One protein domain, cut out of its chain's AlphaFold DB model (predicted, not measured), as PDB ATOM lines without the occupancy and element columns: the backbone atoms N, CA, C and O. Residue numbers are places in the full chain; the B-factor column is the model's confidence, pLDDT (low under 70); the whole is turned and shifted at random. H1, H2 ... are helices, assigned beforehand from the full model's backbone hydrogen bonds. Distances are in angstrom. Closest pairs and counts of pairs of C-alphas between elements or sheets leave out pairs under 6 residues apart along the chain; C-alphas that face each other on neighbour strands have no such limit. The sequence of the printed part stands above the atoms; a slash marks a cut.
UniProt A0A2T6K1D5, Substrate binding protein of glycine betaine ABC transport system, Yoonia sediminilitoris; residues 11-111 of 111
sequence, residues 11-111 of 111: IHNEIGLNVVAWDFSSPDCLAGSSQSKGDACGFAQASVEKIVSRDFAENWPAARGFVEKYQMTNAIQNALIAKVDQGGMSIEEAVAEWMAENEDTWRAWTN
ATOM      1  N   ILE A  11     201.061 160.239 161.268       95.38
ATOM      2  CA  ILE A  11     200.843 158.846 160.861       95.38
ATOM      3  C   ILE A  11     202.039 158.242 160.111       95.38
ATOM      4  O   ILE A  11     202.294 157.049 160.228       95.38
ATOM      5  N   HIS A  12     202.828 159.071 159.415       93.88
ATOM      6  CA  HIS A  12     204.064 158.641 158.746       93.88
ATOM      7  C   HIS A  12     205.190 158.289 159.729       93.88
ATOM      8  O   HIS A  12     206.197 157.725 159.313       93.88
ATOM      9  N   ASN A  13     205.047 158.643 161.009       93.69
ATOM     10  CA  ASN A  13     205.972 158.274 162.079       93.69
ATOM     11  C   ASN A  13     205.603 156.935 162.746       93.69
ATOM     12  O   ASN A  13     206.438 156.345 163.423       93.69
ATOM     13  N   GLU A  14     204.373 156.448 162.561       91.62
ATOM     14  CA  GLU A  14     203.874 155.241 163.236       91.62
ATOM     15  C   GLU A  14     203.668 154.062 162.293       91.62
ATOM     16  O   GLU A  14     203.931 152.914 162.657       91.62
ATOM     17  N   ILE A  15     203.187 154.330 161.079       91.56
ATOM     18  CA  ILE A  15     202.852 153.287 160.117       91.56
ATOM     19  C   ILE A  15     203.525 153.539 158.770       91.56
ATOM     20  O   ILE A  15     203.555 154.651 158.243       91.56
ATOM     21  N   GLY A  16     204.047 152.462 158.181       89.75
ATOM     22  CA  GLY A  16     204.592 152.482 156.829       89.75
ATOM     23  C   GLY A  16     203.469 152.592 155.802       89.75
ATOM     24  O   GLY A  16     202.790 151.606 155.511       89.75
ATOM     25  N   LEU A  17     203.274 153.789 155.253       90.81
ATOM     26  CA  LEU A  17     202.315 154.039 154.182       90.81
ATOM     27  C   LEU A  17     202.975 153.896 152.811       90.81
ATOM     28  O   LEU A  17     204.099 154.337 152.594       90.81
ATOM     29  N   ASN A  18     202.232 153.325 151.866       89.81
ATOM     30  CA  ASN A  18     202.606 153.331 150.458       89.81
ATOM     31  C   ASN A  18     201.768 154.382 149.734       89.81
ATOM     32  O   ASN A  18     200.537 154.340 149.787       89.81
ATOM     33  N   VAL A  19     202.434 155.308 149.044       86.38
ATOM     34  CA  VAL A  19     201.755 156.263 148.163       86.38
ATOM     35  C   VAL A  19     201.229 155.501 146.950       86.38
ATOM     36  O   VAL A  19     201.946 154.698 146.353       86.38
ATOM     37  N   VAL A  20     199.968 155.741 146.589       86.50
ATOM     38  CA  VAL A  20     199.389 155.177 145.365       86.50
ATOM     39  C   VAL A  20     200.166 155.722 144.169       86.50
ATOM     40  O   VAL A  20     200.190 156.932 143.943       86.50
ATOM     41  N   ALA A  21     200.815 154.826 143.425       81.94
ATOM     42  CA  ALA A  21     201.527 155.181 142.208       81.94
ATOM     43  C   ALA A  21     200.523 155.524 141.103       81.94
ATOM     44  O   ALA A  21     199.610 154.747 140.819       81.94
ATOM     45  N   TRP A  22     200.712 156.692 140.497       80.06
ATOM     46  CA  TRP A  22     199.968 157.134 139.323       80.06
ATOM     47  C   TRP A  22     200.766 156.836 138.057       80.06
ATOM     48  O   TRP A  22     201.996 156.803 138.100       80.06
ATOM     49  N   ASP A  23     200.070 156.671 136.931       76.69
ATOM     50  CA  ASP A  23     200.702 156.388 135.636       76.69
ATOM     51  C   ASP A  23     201.612 157.548 135.182       76.69
ATOM     52  O   ASP A  23     202.669 157.319 134.596       76.69
ATOM     53  N   PHE A  24     201.237 158.796 135.497       77.81
ATOM     54  CA  PHE A  24     202.080 159.984 135.335       77.81
ATOM     55  C   PHE A  24     201.691 161.114 136.305       77.81
ATOM     56  O   PHE A  24     200.563 161.183 136.800       77.81
ATOM     57  N   SER A  25     202.629 162.029 136.563       72.88
ATOM     58  CA  SER A  25     202.415 163.261 137.337       72.88
ATOM     59  C   SER A  25     203.153 164.428 136.682       72.88
ATOM     60  O   SER A  25     204.321 164.282 136.322       72.88
ATOM     61  N   SER A  26     202.508 165.587 136.566       73.38
ATOM     62  CA  SER A  26     203.134 166.829 136.099       73.38
ATOM     63  C   SER A  26     202.620 168.019 136.926       73.38
ATOM     64  O   SER A  26     201.522 167.925 137.476       73.38
ATOM     65  N   PRO A  27     203.368 169.133 137.027       74.94
ATOM     66  CA  PRO A  27     202.874 170.364 137.655       74.94
ATOM     67  C   PRO A  27     201.581 170.905 137.026       74.94
ATOM     68  O   PRO A  27     200.767 171.499 137.723       74.94
ATOM     69  N   ASP A  28     201.367 170.648 135.732       75.50
ATOM     70  CA  ASP A  28     200.175 171.060 134.982       75.50
ATOM     71  C   ASP A  28     199.021 170.049 135.103       75.50
ATOM     72  O   ASP A  28     197.957 170.230 134.504       75.50
ATOM     73  N   CYS A  29     199.209 168.964 135.865       76.31
ATOM     74  CA  CYS A  29     198.142 168.019 136.166       76.31
ATOM     75  C   CYS A  29     197.091 168.687 137.060       76.31
ATOM     76  O   CYS A  29     197.222 168.763 138.283       76.31
ATOM     77  N   LEU A  30     196.003 169.135 136.440       72.69
ATOM     78  CA  LEU A  30     194.824 169.597 137.155       72.69
ATOM     79  C   LEU A  30     193.967 168.387 137.531       72.69
ATOM     80  O   LEU A  30     193.272 167.807 136.691       72.69
ATOM     81  N   ALA A  31     194.017 168.012 138.812       68.38
ATOM     82  CA  ALA A  31     193.076 167.064 139.399       68.38
ATOM     83  C   ALA A  31     191.638 167.537 139.113       68.38
ATOM     84  O   ALA A  31     191.260 168.649 139.479       68.38
ATOM     85  N   GLY A  32     190.838 166.718 138.428       66.00
ATOM     86  CA  GLY A  32     189.522 167.140 137.952       66.00
ATOM     87  C   GLY A  32     188.591 165.976 137.638       66.00
ATOM     88  O   GLY A  32     189.025 164.864 137.346       66.00
ATOM     89  N   SER A  33     187.285 166.240 137.680       66.94
ATOM     90  CA  SER A  33     186.233 165.228 137.502       66.94
ATOM     91  C   SER A  33     186.142 164.642 136.090       66.94
ATOM     92  O   SER A  33     185.399 163.690 135.880       66.94
ATOM     93  N   SER A  34     186.855 165.212 135.116       74.81
ATOM     94  CA  SER A  34     186.923 164.706 133.741       74.81
ATOM     95  C   SER A  34     187.958 163.594 133.550       74.81
ATOM     96  O   SER A  34     188.020 163.019 132.468       74.81
ATOM     97  N   GLN A  35     188.775 163.298 134.565       77.25
ATOM     98  CA  GLN A  35     189.803 162.268 134.468       77.25
ATOM     99  C   GLN A  35     189.195 160.862 134.472       77.25
ATOM    100  O   GLN A  35     188.240 160.568 135.193       77.25
ATOM    101  N   SER A  36     189.782 159.970 133.677       78.38
ATOM    102  CA  SER A  36     189.360 158.576 133.560       78.38
ATOM    103  C   SER A  36     190.557 157.631 133.651       78.38
ATOM    104  O   SER A  36     191.708 158.040 133.505       78.38
ATOM    105  N   LYS A  37     190.310 156.350 133.940       76.19
ATOM    106  CA  LYS A  37     191.373 155.343 134.056       76.19
ATOM    107  C   LYS A  37     192.220 155.304 132.772       76.19
ATOM    108  O   LYS A  37     191.673 155.076 131.700       76.19
ATOM    109  N   GLY A  38     193.538 155.462 132.908       77.50
ATOM    110  CA  GLY A  38     194.499 155.516 131.796       77.50
ATOM    111  C   GLY A  38     194.841 156.930 131.307       77.50
ATOM    112  O   GLY A  38     195.813 157.084 130.578       77.50
ATOM    113  N   ASP A  39     194.082 157.943 131.734       74.88
ATOM    114  CA  ASP A  39     194.335 159.374 131.478       74.88
ATOM    115  C   ASP A  39     194.402 160.191 132.787       74.88
ATOM    116  O   ASP A  39     194.713 161.379 132.803       74.88
ATOM    117  N   ALA A  40     194.099 159.553 133.921       78.31
ATOM    118  CA  ALA A  40     194.146 160.182 135.228       78.31
ATOM    119  C   ALA A  40     195.596 160.422 135.662       78.31
ATOM    120  O   ALA A  40     196.416 159.502 135.684       78.31
ATOM    121  N   CYS A  41     195.884 161.658 136.052       79.25
ATOM    122  CA  CYS A  41     197.197 162.087 136.492       79.25
ATOM    123  C   CYS A  41     197.227 162.251 138.014       79.25
ATOM    124  O   CYS A  41     196.236 162.621 138.648       79.25
ATOM    125  N   GLY A  42     198.374 161.934 138.612       76.81
ATOM    126  CA  GLY A  42     198.564 162.038 140.054       76.81
ATOM    127  C   GLY A  42     198.646 163.472 140.556       76.81
ATOM    128  O   GLY A  42     198.914 164.399 139.799       76.81
ATOM    129  N   PHE A  43     198.483 163.651 141.866       75.12
ATOM    130  CA  PHE A  43     198.673 164.955 142.497       75.12
ATOM    131  C   PHE A  43     200.095 165.480 142.260       75.12
ATOM    132  O   PHE A  43     201.079 164.777 142.524       75.12
ATOM    133  N   ALA A  44     200.200 166.737 141.818       76.12
ATOM    134  CA  ALA A  44     201.455 167.469 141.885       76.12
ATOM    135  C   ALA A  44     201.949 167.475 143.341       76.12
ATOM    136  O   ALA A  44     201.167 167.682 144.273       76.12
ATOM    137  N   GLN A  45     203.240 167.203 143.544       77.75
ATOM    138  CA  GLN A  45     203.812 167.216 144.887       77.75
ATOM    139  C   GLN A  45     203.787 168.644 145.428       77.75
ATOM    140  O   GLN A  45     204.297 169.563 144.787       77.75
ATOM    141  N   ALA A  46     203.163 168.824 146.591       80.81
ATOM    142  CA  ALA A  46     203.036 170.130 147.217       80.81
ATOM    143  C   ALA A  46     204.396 170.634 147.720       80.81
ATOM    144  O   ALA A  46     205.195 169.866 148.259       80.81
ATOM    145  N   SER A  47     204.624 171.940 147.589       87.00
ATOM    146  CA  SER A  47     205.706 172.654 148.263       87.00
ATOM    147  C   SER A  47     205.149 173.490 149.416       87.00
ATOM    148  O   SER A  47     203.992 173.916 149.405       87.00
ATOM    149  N   VAL A  48     205.976 173.708 150.441       90.94
ATOM    150  CA  VAL A  48     205.664 174.614 151.552       90.94
ATOM    151  C   VAL A  48     206.485 175.879 151.360       90.94
ATOM    152  O   VAL A  48     207.705 175.867 151.525       90.94
ATOM    153  N   GLU A  49     205.806 176.962 150.998       93.25
ATOM    154  CA  GLU A  49     206.442 178.235 150.664       93.25
ATOM    155  C   GLU A  49     206.501 179.180 151.868       93.25
ATOM    156  O   GLU A  49     205.552 179.298 152.647       93.25
ATOM    157  N   LYS A  50     207.617 179.906 151.998       94.81
ATOM    158  CA  LYS A  50     207.800 180.961 153.005       94.81
ATOM    159  C   LYS A  50     207.574 182.310 152.341       94.81
ATOM    160  O   LYS A  50     208.395 182.753 151.541       94.81
ATOM    161  N   ILE A  51     206.471 182.965 152.684       95.69
ATOM    162  CA  ILE A  51     206.075 184.248 152.096       95.69
ATOM    163  C   ILE A  51     206.218 185.338 153.157       95.69
ATOM    164  O   ILE A  51     205.728 185.193 154.276       95.69
ATOM    165  N   VAL A  52     206.890 186.434 152.803       96.81
ATOM    166  CA  VAL A  52     207.093 187.603 153.672       96.81
ATOM    167  C   VAL A  52     206.484 188.854 153.043       96.81
ATOM    168  O   VAL A  52     206.250 188.899 151.834       96.81
ATOM    169  N   SER A  53     206.211 189.882 153.853       97.69
ATOM    170  CA  SER A  53     205.740 191.170 153.336       97.69
ATOM    171  C   SER A  53     206.816 191.849 152.479       97.69
ATOM    172  O   SER A  53     208.010 191.603 152.652       97.69
ATOM    173  N   ARG A  54     206.391 192.731 151.562       97.31
ATOM    174  CA  ARG A  54     207.288 193.426 150.622       97.31
ATOM    175  C   ARG A  54     208.467 194.108 151.326       97.31
ATOM    176  O   ARG A  54     209.599 193.968 150.884       97.31
ATOM    177  N   ASP A  55     208.196 194.770 152.448       98.06
ATOM    178  CA  ASP A  55     209.182 195.574 153.175       98.06
ATOM    179  C   ASP A  55     209.842 194.778 154.330       98.06
ATOM    180  O   ASP A  55     210.486 195.349 155.210       98.06
ATOM    181  N   PHE A  56     209.667 193.448 154.388       98.19
ATOM    182  CA  PHE A  56     210.173 192.613 155.489       98.19
ATOM    183  C   PHE A  56     211.697 192.641 155.597       98.19
ATOM    184  O   PHE A  56     212.236 192.770 156.691       98.19
ATOM    185  N   ALA A  57     212.395 192.535 154.465       96.25
ATOM    186  CA  ALA A  57     213.855 192.523 154.439       96.25
ATOM    187  C   ALA A  57     214.460 193.870 154.858       96.25
ATOM    188  O   ALA A  57     215.511 193.893 155.495       96.25
ATOM    189  N   GLU A  58     213.783 194.970 154.523       97.75
ATOM    190  CA  GLU A  58     214.202 196.327 154.886       97.75
ATOM    191  C   GLU A  58     214.027 196.567 156.380       97.75
ATOM    192  O   GLU A  58     214.935 197.051 157.053       97.75
ATOM    193  N   ASN A  59     212.867 196.183 156.911       98.31
ATOM    194  CA  ASN A  59     212.581 196.379 158.318       98.31
ATOM    195  C   ASN A  59     213.423 195.420 159.177       98.31
ATOM    196  O   ASN A  59     213.940 195.823 160.220       98.31
ATOM    197  N   TRP A  60     213.485 194.133 158.815       97.62
ATOM    198  CA  TRP A  60     213.965 193.049 159.682       97.62
ATOM    199  C   TRP A  60     215.059 192.207 158.984       97.62
ATOM    200  O   TRP A  60     214.872 191.010 158.739       97.62
ATOM    201  N   PRO A  61     216.239 192.786 158.688       95.62
ATOM    202  CA  PRO A  61     217.281 192.121 157.899       95.62
ATOM    203  C   PRO A  61     217.833 190.840 158.550       95.62
ATOM    204  O   PRO A  61     218.119 189.867 157.857       95.62
ATOM    205  N   ALA A  62     217.925 190.786 159.884       96.06
ATOM    206  CA  ALA A  62     218.338 189.567 160.586       96.06
ATOM    207  C   ALA A  62     217.296 188.440 160.442       96.06
ATOM    208  O   ALA A  62     217.639 187.298 160.134       96.06
ATOM    209  N   ALA A  63     216.006 188.769 160.588       96.38
ATOM    210  CA  ALA A  63     214.924 187.806 160.399       96.38
ATOM    211  C   ALA A  63     214.826 187.345 158.937       96.38
ATOM    212  O   ALA A  63     214.501 186.188 158.676       96.38
ATOM    213  N   ARG A  64     215.160 188.217 157.974       96.00
ATOM    214  CA  ARG A  64     215.274 187.843 156.560       96.00
ATOM    215  C   ARG A  64     216.296 186.733 156.348       96.00
ATOM    216  O   ARG A  64     215.955 185.776 155.650       96.00
ATOM    217  N   GLY A  65     217.476 186.850 156.961       95.44
ATOM    218  CA  GLY A  65     218.518 185.821 156.916       95.44
ATOM    219  C   GLY A  65     218.049 184.496 157.518       95.44
ATOM    220  O   GLY A  65     218.244 183.444 156.910       95.44
ATOM    221  N   PHE A  66     217.330 184.548 158.645       96.69
ATOM    222  CA  PHE A  66     216.690 183.361 159.217       96.69
ATOM    223  C   PHE A  66     215.693 182.713 158.255       96.69
ATOM    224  O   PHE A  66     215.806 181.527 157.965       96.69
ATOM    225  N   VAL A  67     214.741 183.474 157.707       96.25
ATOM    226  CA  VAL A  67     213.723 182.941 156.783       96.25
ATOM    227  C   VAL A  67     214.364 182.320 155.537       96.25
ATOM    228  O   VAL A  67     213.861 181.326 155.017       96.25
ATOM    229  N   GLU A  68     215.483 182.871 155.064       95.00
ATOM    230  CA  GLU A  68     216.278 182.337 153.952       95.00
ATOM    231  C   GLU A  68     216.850 180.945 154.260       95.00
ATOM    232  O   GLU A  68     216.757 180.053 153.420       95.00
ATOM    233  N   LYS A  69     217.385 180.751 155.469       96.31
ATOM    234  CA  LYS A  69     218.104 179.533 155.877       96.31
ATOM    235  C   LYS A  69     217.222 178.478 156.542       96.31
ATOM    236  O   LYS A  69     217.560 177.299 156.514       96.31
ATOM    237  N   TYR A  70     216.106 178.889 157.138       96.12
ATOM    238  CA  TYR A  70     215.194 178.016 157.867       96.12
ATOM    239  C   TYR A  70     214.669 176.896 156.966       96.12
ATOM    240  O   TYR A  70     213.996 177.161 155.967       96.12
ATOM    241  N   GLN A  71     214.937 175.648 157.334       94.12
ATOM    242  CA  GLN A  71     214.497 174.477 156.586       94.12
ATOM    243  C   GLN A  71     213.991 173.411 157.551       94.12
ATOM    244  O   GLN A  71     214.757 172.888 158.353       94.12
ATOM    245  N   MET A  72     212.721 173.032 157.416       94.00
ATOM    246  CA  MET A  72     212.131 171.955 158.204       94.00
ATOM    247  C   MET A  72     211.806 170.767 157.301       94.00
ATOM    248  O   MET A  72     210.998 170.875 156.379       94.00
ATOM    249  N   THR A  73     212.449 169.624 157.531       95.12
ATOM    250  CA  THR A  73     212.228 168.424 156.709       95.12
ATOM    251  C   THR A  73     210.936 167.716 157.106       95.12
ATOM    252  O   THR A  73     210.444 167.875 158.225       95.12
ATOM    253  N   ASN A  74     210.402 166.875 156.215       94.88
ATOM    254  CA  ASN A  74     209.250 166.039 156.556       94.88
ATOM    255  C   ASN A  74     209.538 165.125 157.752       94.88
ATOM    256  O   ASN A  74     208.640 164.890 158.547       94.88
ATOM    257  N   ALA A  75     210.772 164.632 157.903       95.00
ATOM    258  CA  ALA A  75     211.148 163.790 159.036       95.00
ATOM    259  C   ALA A  75     211.029 164.548 160.367       95.00
ATOM    260  O   ALA A  75     210.423 164.033 161.304       95.00
ATOM    261  N   ILE A  76     211.531 165.788 160.424       96.56
ATOM    262  CA  ILE A  76     211.426 166.612 161.635       96.56
ATOM    263  C   ILE A  76     209.956 166.924 161.939       96.56
ATOM    264  O   ILE A  76     209.504 166.726 163.064       96.56
ATOM    265  N   GLN A  77     209.189 167.355 160.932       97.12
ATOM    266  CA  GLN A  77     207.776 167.699 161.123       97.12
ATOM    267  C   GLN A  77     206.943 166.483 161.538       97.12
ATOM    268  O   GLN A  77     206.181 166.580 162.488       97.12
ATOM    269  N   ASN A  78     207.113 165.325 160.891       97.00
ATOM    270  CA  ASN A  78     206.389 164.099 161.246       97.00
ATOM    271  C   ASN A  78     206.621 163.707 162.713       97.00
ATOM    272  O   ASN A  78     205.661 163.377 163.407       97.00
ATOM    273  N   ALA A  79     207.871 163.772 163.184       97.06
ATOM    274  CA  ALA A  79     208.218 163.440 164.561       97.06
ATOM    275  C   ALA A  79     207.620 164.439 165.566       97.06
ATOM    276  O   ALA A  79     207.030 164.026 166.562       97.06
ATOM    277  N   LEU A  80     207.721 165.745 165.291       97.94
ATOM    278  CA  LEU A  80     207.142 166.788 166.145       97.94
ATOM    279  C   LEU A  80     205.612 166.696 166.215       97.94
ATOM    280  O   LEU A  80     205.050 166.738 167.306       97.94
ATOM    281  N   ILE A  81     204.944 166.514 165.071       97.81
ATOM    282  CA  ILE A  81     203.483 166.359 165.011       97.81
ATOM    283  C   ILE A  81     203.059 165.099 165.781       97.81
ATOM    284  O   ILE A  81     202.087 165.144 166.524       97.81
ATOM    285  N   ALA A  82     203.806 163.992 165.681       97.75
ATOM    286  CA  ALA A  82     203.505 162.775 166.437       97.75
ATOM    287  C   ALA A  82     203.657 162.954 167.959       97.75
ATOM    288  O   ALA A  82     202.803 162.482 168.709       97.75
ATOM    289  N   LYS A  83     204.692 163.667 168.430       98.00
ATOM    290  CA  LYS A  83     204.866 163.974 169.866       98.00
ATOM    291  C   LYS A  83     203.665 164.727 170.449       98.00
ATOM    292  O   LYS A  83     203.273 164.458 171.582       98.00
ATOM    293  N   VAL A  84     203.070 165.628 169.671       98.25
ATOM    294  CA  VAL A  84     201.879 166.383 170.081       98.25
ATOM    295  C   VAL A  84     200.620 165.520 169.965       98.25
ATOM    296  O   VAL A  84     199.975 165.242 170.972       98.25
ATOM    297  N   ASP A  85     200.296 165.037 168.765       97.38
ATOM    298  CA  ASP A  85     199.001 164.402 168.484       97.38
ATOM    299  C   ASP A  85     198.847 163.021 169.135       97.38
ATOM    300  O   ASP A  85     197.744 162.649 169.535       97.38
ATOM    301  N   GLN A  86     199.938 162.254 169.225       97.00
ATOM    302  CA  GLN A  86     199.940 160.884 169.758       97.00
ATOM    303  C   GLN A  86     200.603 160.813 171.136       97.00
ATOM    304  O   GLN A  86     200.153 160.070 172.007       97.00
ATOM    305  N   GLY A  87     201.655 161.607 171.354       96.19
ATOM    306  CA  GLY A  87     202.364 161.684 172.634       96.19
ATOM    307  C   GLY A  87     201.698 162.587 173.679       96.19
ATOM    308  O   GLY A  87     202.017 162.469 174.860       96.19
ATOM    309  N   GLY A  88     200.771 163.464 173.278       97.94
ATOM    310  CA  GLY A  88     200.041 164.353 174.184       97.94
ATOM    311  C   GLY A  88     200.870 165.505 174.762       97.94
ATOM    312  O   GLY A  88     200.433 166.129 175.729       97.94
ATOM    313  N   MET A  89     202.052 165.783 174.205       98.44
ATOM    314  CA  MET A  89     202.859 166.942 174.597       98.44
ATOM    315  C   MET A  89     202.196 168.247 174.155       98.44
ATOM    316  O   MET A  89     201.526 168.300 173.121       98.44
ATOM    317  N   SER A  90     202.449 169.335 174.886       98.56
ATOM    318  CA  SER A  90     202.204 170.667 174.332       98.56
ATOM    319  C   SER A  90     203.167 170.964 173.176       98.56
ATOM    320  O   SER A  90     204.250 170.380 173.063       98.56
ATOM    321  N   ILE A  91     202.781 171.904 172.314       98.06
ATOM    322  CA  ILE A  91     203.628 172.356 171.203       98.06
ATOM    323  C   ILE A  91     204.930 172.944 171.754       98.06
ATOM    324  O   ILE A  91     206.009 172.658 171.238       98.06
ATOM    325  N   GLU A  92     204.836 173.737 172.820       98.44
ATOM    326  CA  GLU A  92     205.966 174.398 173.465       98.44
ATOM    327  C   GLU A  92     206.977 173.387 174.004       98.44
ATOM    328  O   GLU A  92     208.173 173.546 173.769       98.44
ATOM    329  N   GLU A  93     206.515 172.330 174.675       98.62
ATOM    330  CA  GLU A  93     207.388 171.265 175.175       98.62
ATOM    331  C   GLU A  93     208.068 170.515 174.024       98.62
ATOM    332  O   GLU A  93     209.283 170.325 174.055       98.62
ATOM    333  N   ALA A  94     207.319 170.138 172.980       98.38
ATOM    334  CA  ALA A  94     207.872 169.384 171.855       98.38
ATOM    335  C   ALA A  94     208.921 170.198 171.073       98.38
ATOM    336  O   ALA A  94     209.961 169.664 170.676       98.38
ATOM    337  N   VAL A  95     208.670 171.498 170.877       97.94
ATOM    338  CA  VAL A  95     209.617 172.425 170.242       97.94
ATOM    339  C   VAL A  95     210.830 172.660 171.136       97.94
ATOM    340  O   VAL A  95     211.951 172.613 170.635       97.94
ATOM    341  N   ALA A  96     210.640 172.889 172.440       98.44
ATOM    342  CA  ALA A  96     211.742 173.123 173.371       98.44
ATOM    343  C   ALA A  96     212.685 171.916 173.453       98.44
ATOM    344  O   ALA A  96     213.902 172.088 173.378       98.44
ATOM    345  N   GLU A  97     212.133 170.704 173.539       98.50
ATOM    346  CA  GLU A  97     212.904 169.460 173.510       98.50
ATOM    347  C   GLU A  97     213.685 169.329 172.197       98.50
ATOM    348  O   GLU A  97     214.904 169.161 172.215       98.50
ATOM    349  N   TRP A  98     213.022 169.504 171.047       98.25
ATOM    350  CA  TRP A  98     213.695 169.422 169.751       98.25
ATOM    351  C   TRP A  98     214.800 170.473 169.604       98.25
ATOM    352  O   TRP A  98     215.892 170.154 169.136       98.25
ATOM    353  N   MET A  99     214.566 171.713 170.034       97.81
ATOM    354  CA  MET A  99     215.581 172.766 169.983       97.81
ATOM    355  C   MET A  99     216.774 172.469 170.896       97.81
ATOM    356  O   MET A  99     217.905 172.760 170.506       97.81
ATOM    357  N   ALA A 100     216.550 171.886 172.077       98.31
ATOM    358  CA  ALA A 100     217.625 171.488 172.984       98.31
ATOM    359  C   ALA A 100     218.503 170.374 172.384       98.31
ATOM    360  O   ALA A 100     219.716 170.378 172.566       98.31
ATOM    361  N   GLU A 101     217.904 169.449 171.633       98.19
ATOM    362  CA  GLU A 101     218.607 168.317 171.014       98.19
ATOM    363  C   GLU A 101     219.249 168.649 169.657       98.19
ATOM    364  O   GLU A 101     220.131 167.925 169.197       98.19
ATOM    365  N   ASN A 102     218.818 169.726 168.994       97.62
ATOM    366  CA  ASN A 102     219.190 170.043 167.609       97.62
ATOM    367  C   ASN A 102     219.850 171.426 167.481       97.62
ATOM    368  O   ASN A 102     219.640 172.133 166.490       97.62
ATOM    369  N   GLU A 103     220.656 171.811 168.474       97.31
ATOM    370  CA  GLU A 103     221.277 173.137 168.575       97.31
ATOM    371  C   GLU A 103     222.081 173.539 167.335       97.31
ATOM    372  O   GLU A 103     221.850 174.611 166.774       97.31
ATOM    373  N   ASP A 104     222.940 172.651 166.838       96.69
ATOM    374  CA  ASP A 104     223.728 172.901 165.626       96.69
ATOM    375  C   ASP A 104     222.841 173.169 164.400       96.69
ATOM    376  O   ASP A 104     223.153 174.026 163.570       96.69
ATOM    377  N   THR A 105     221.702 172.473 164.306       95.94
ATOM    378  CA  THR A 105     220.773 172.606 163.178       95.94
ATOM    379  C   THR A 105     220.099 173.970 163.184       95.94
ATOM    380  O   THR A 105     220.149 174.678 162.178       95.94
ATOM    381  N   TRP A 106     219.473 174.367 164.297       95.44
ATOM    382  CA  TRP A 106     218.723 175.624 164.307       95.44
ATOM    383  C   TRP A 106     219.628 176.851 164.402       95.44
ATOM    384  O   TRP A 106     219.292 177.894 163.839       95.44
ATOM    385  N   ARG A 107     220.807 176.742 165.032       95.81
ATOM    386  CA  ARG A 107     221.784 177.840 165.038       95.81
ATOM    387  C   ARG A 107     222.311 178.140 163.643       95.81
ATOM    388  O   ARG A 107     222.508 179.308 163.316       95.81
ATOM    389  N   ALA A 108     222.470 177.129 162.787       96.00
ATOM    390  CA  ALA A 108     222.834 177.344 161.387       96.00
ATOM    391  C   ALA A 108     221.795 178.183 160.616       96.00
ATOM    392  O   ALA A 108     222.130 178.777 159.592       96.00
ATOM    393  N   TRP A 109     220.552 178.280 161.103       95.88
ATOM    394  CA  TRP A 109     219.538 179.159 160.518       95.88
ATOM    395  C   TRP A 109     219.686 180.616 160.958       95.88
ATOM    396  O   TRP A 109     219.261 181.507 160.232       95.88
ATOM    397  N   THR A 110     220.277 180.876 162.125       90.81
ATOM    398  CA  THR A 110     220.393 182.225 162.705       90.81
ATOM    399  C   THR A 110     221.769 182.867 162.533       90.81
ATOM    400  O   THR A 110     221.879 184.081 162.690       90.81
ATOM    401  N   ASN A 111     222.799 182.066 162.250       77.38
ATOM    402  CA  ASN A 111     224.187 182.506 162.062       77.38
ATOM    403  C   ASN A 111     224.428 183.076 160.670       77.38
ATOM    404  O   ASN A 111     223.905 182.475 159.708       77.38
TER     405      ASN A 111
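This is residues 11 to 111 of the 111 residues of the protein "Substrate binding protein of glycine betaine ABC transport system" of Yoonia sediminilitoris (UniProt A0A2T6K1D5). Four short helices, H3, H4, H5 and H2, make a loose, open ring in that order, with residues 70 to 73 bridging H2 and H3 and the small H1 placed beyond H2. A long loop with no named element, residues 11 to 55, reaches away from this ring and returns to H1. The printed part has 101 residues with five named helices, H1 to H5 in chain order, and no named strand; the class is all helix, though 44 residues, under half, are in named elements. It is only just loose, close to extended, with a radius of gyration of the C-alphas of 19.0 A and a flat outline of 50 by 39 by 21 A.

H3, residues 74 to 85, touches H4, residues 91 to 101, with residues 80 to 84 alone; the closest C-alphas, of Leu 80 and Ala 94, are 6.3 A apart. Their lines stand at a steep tilt of 46 degrees, opposite ways. H5, residues 103 to 110, is close to H4 but not clearly touching, about perpendicular at 75 degrees, with the C-alphas of Met 99 and Trp 106 closest at 7.1 A. H2, residues 61 to 69, touches H5 at a steep tilt of 53 degrees, opposite ways; the closest C-alphas, of Lys 69 and Trp 109, are 4.9 A apart. H2 and H3 are apart. H1, residues 56 to 59, only just touches H2, and only at the corner, with 3 pairs of C-alphas within 8 A, the closest those of Ala 57 and Arg 64 at 5.3 A. In H2, H3 and H4 every O i to N i+4 pair is within hydrogen-bond range; in H5 it is 2 of 4, H1 being too short for such a pair.

H3 is 15.8 A long, from C-alpha 74 at (209.250, 166.039, 156.556). H4 measures 15.5 A, H2 12.8 A, H5 10.9 A and H1 5.3 A. H1 begins at C-alpha 56, (210.173, 192.613, 155.489), and H5 ends at C-alpha 110, (220.393, 182.225, 162.705).

The C-alphas farthest apart, of Lys 37 and Asn 59, are 52.2 A apart. The printed part has no cut, and the four links between helices are tight. Mean pLDDT of the printed part is 90.4, with residues 31 to 33 under 70.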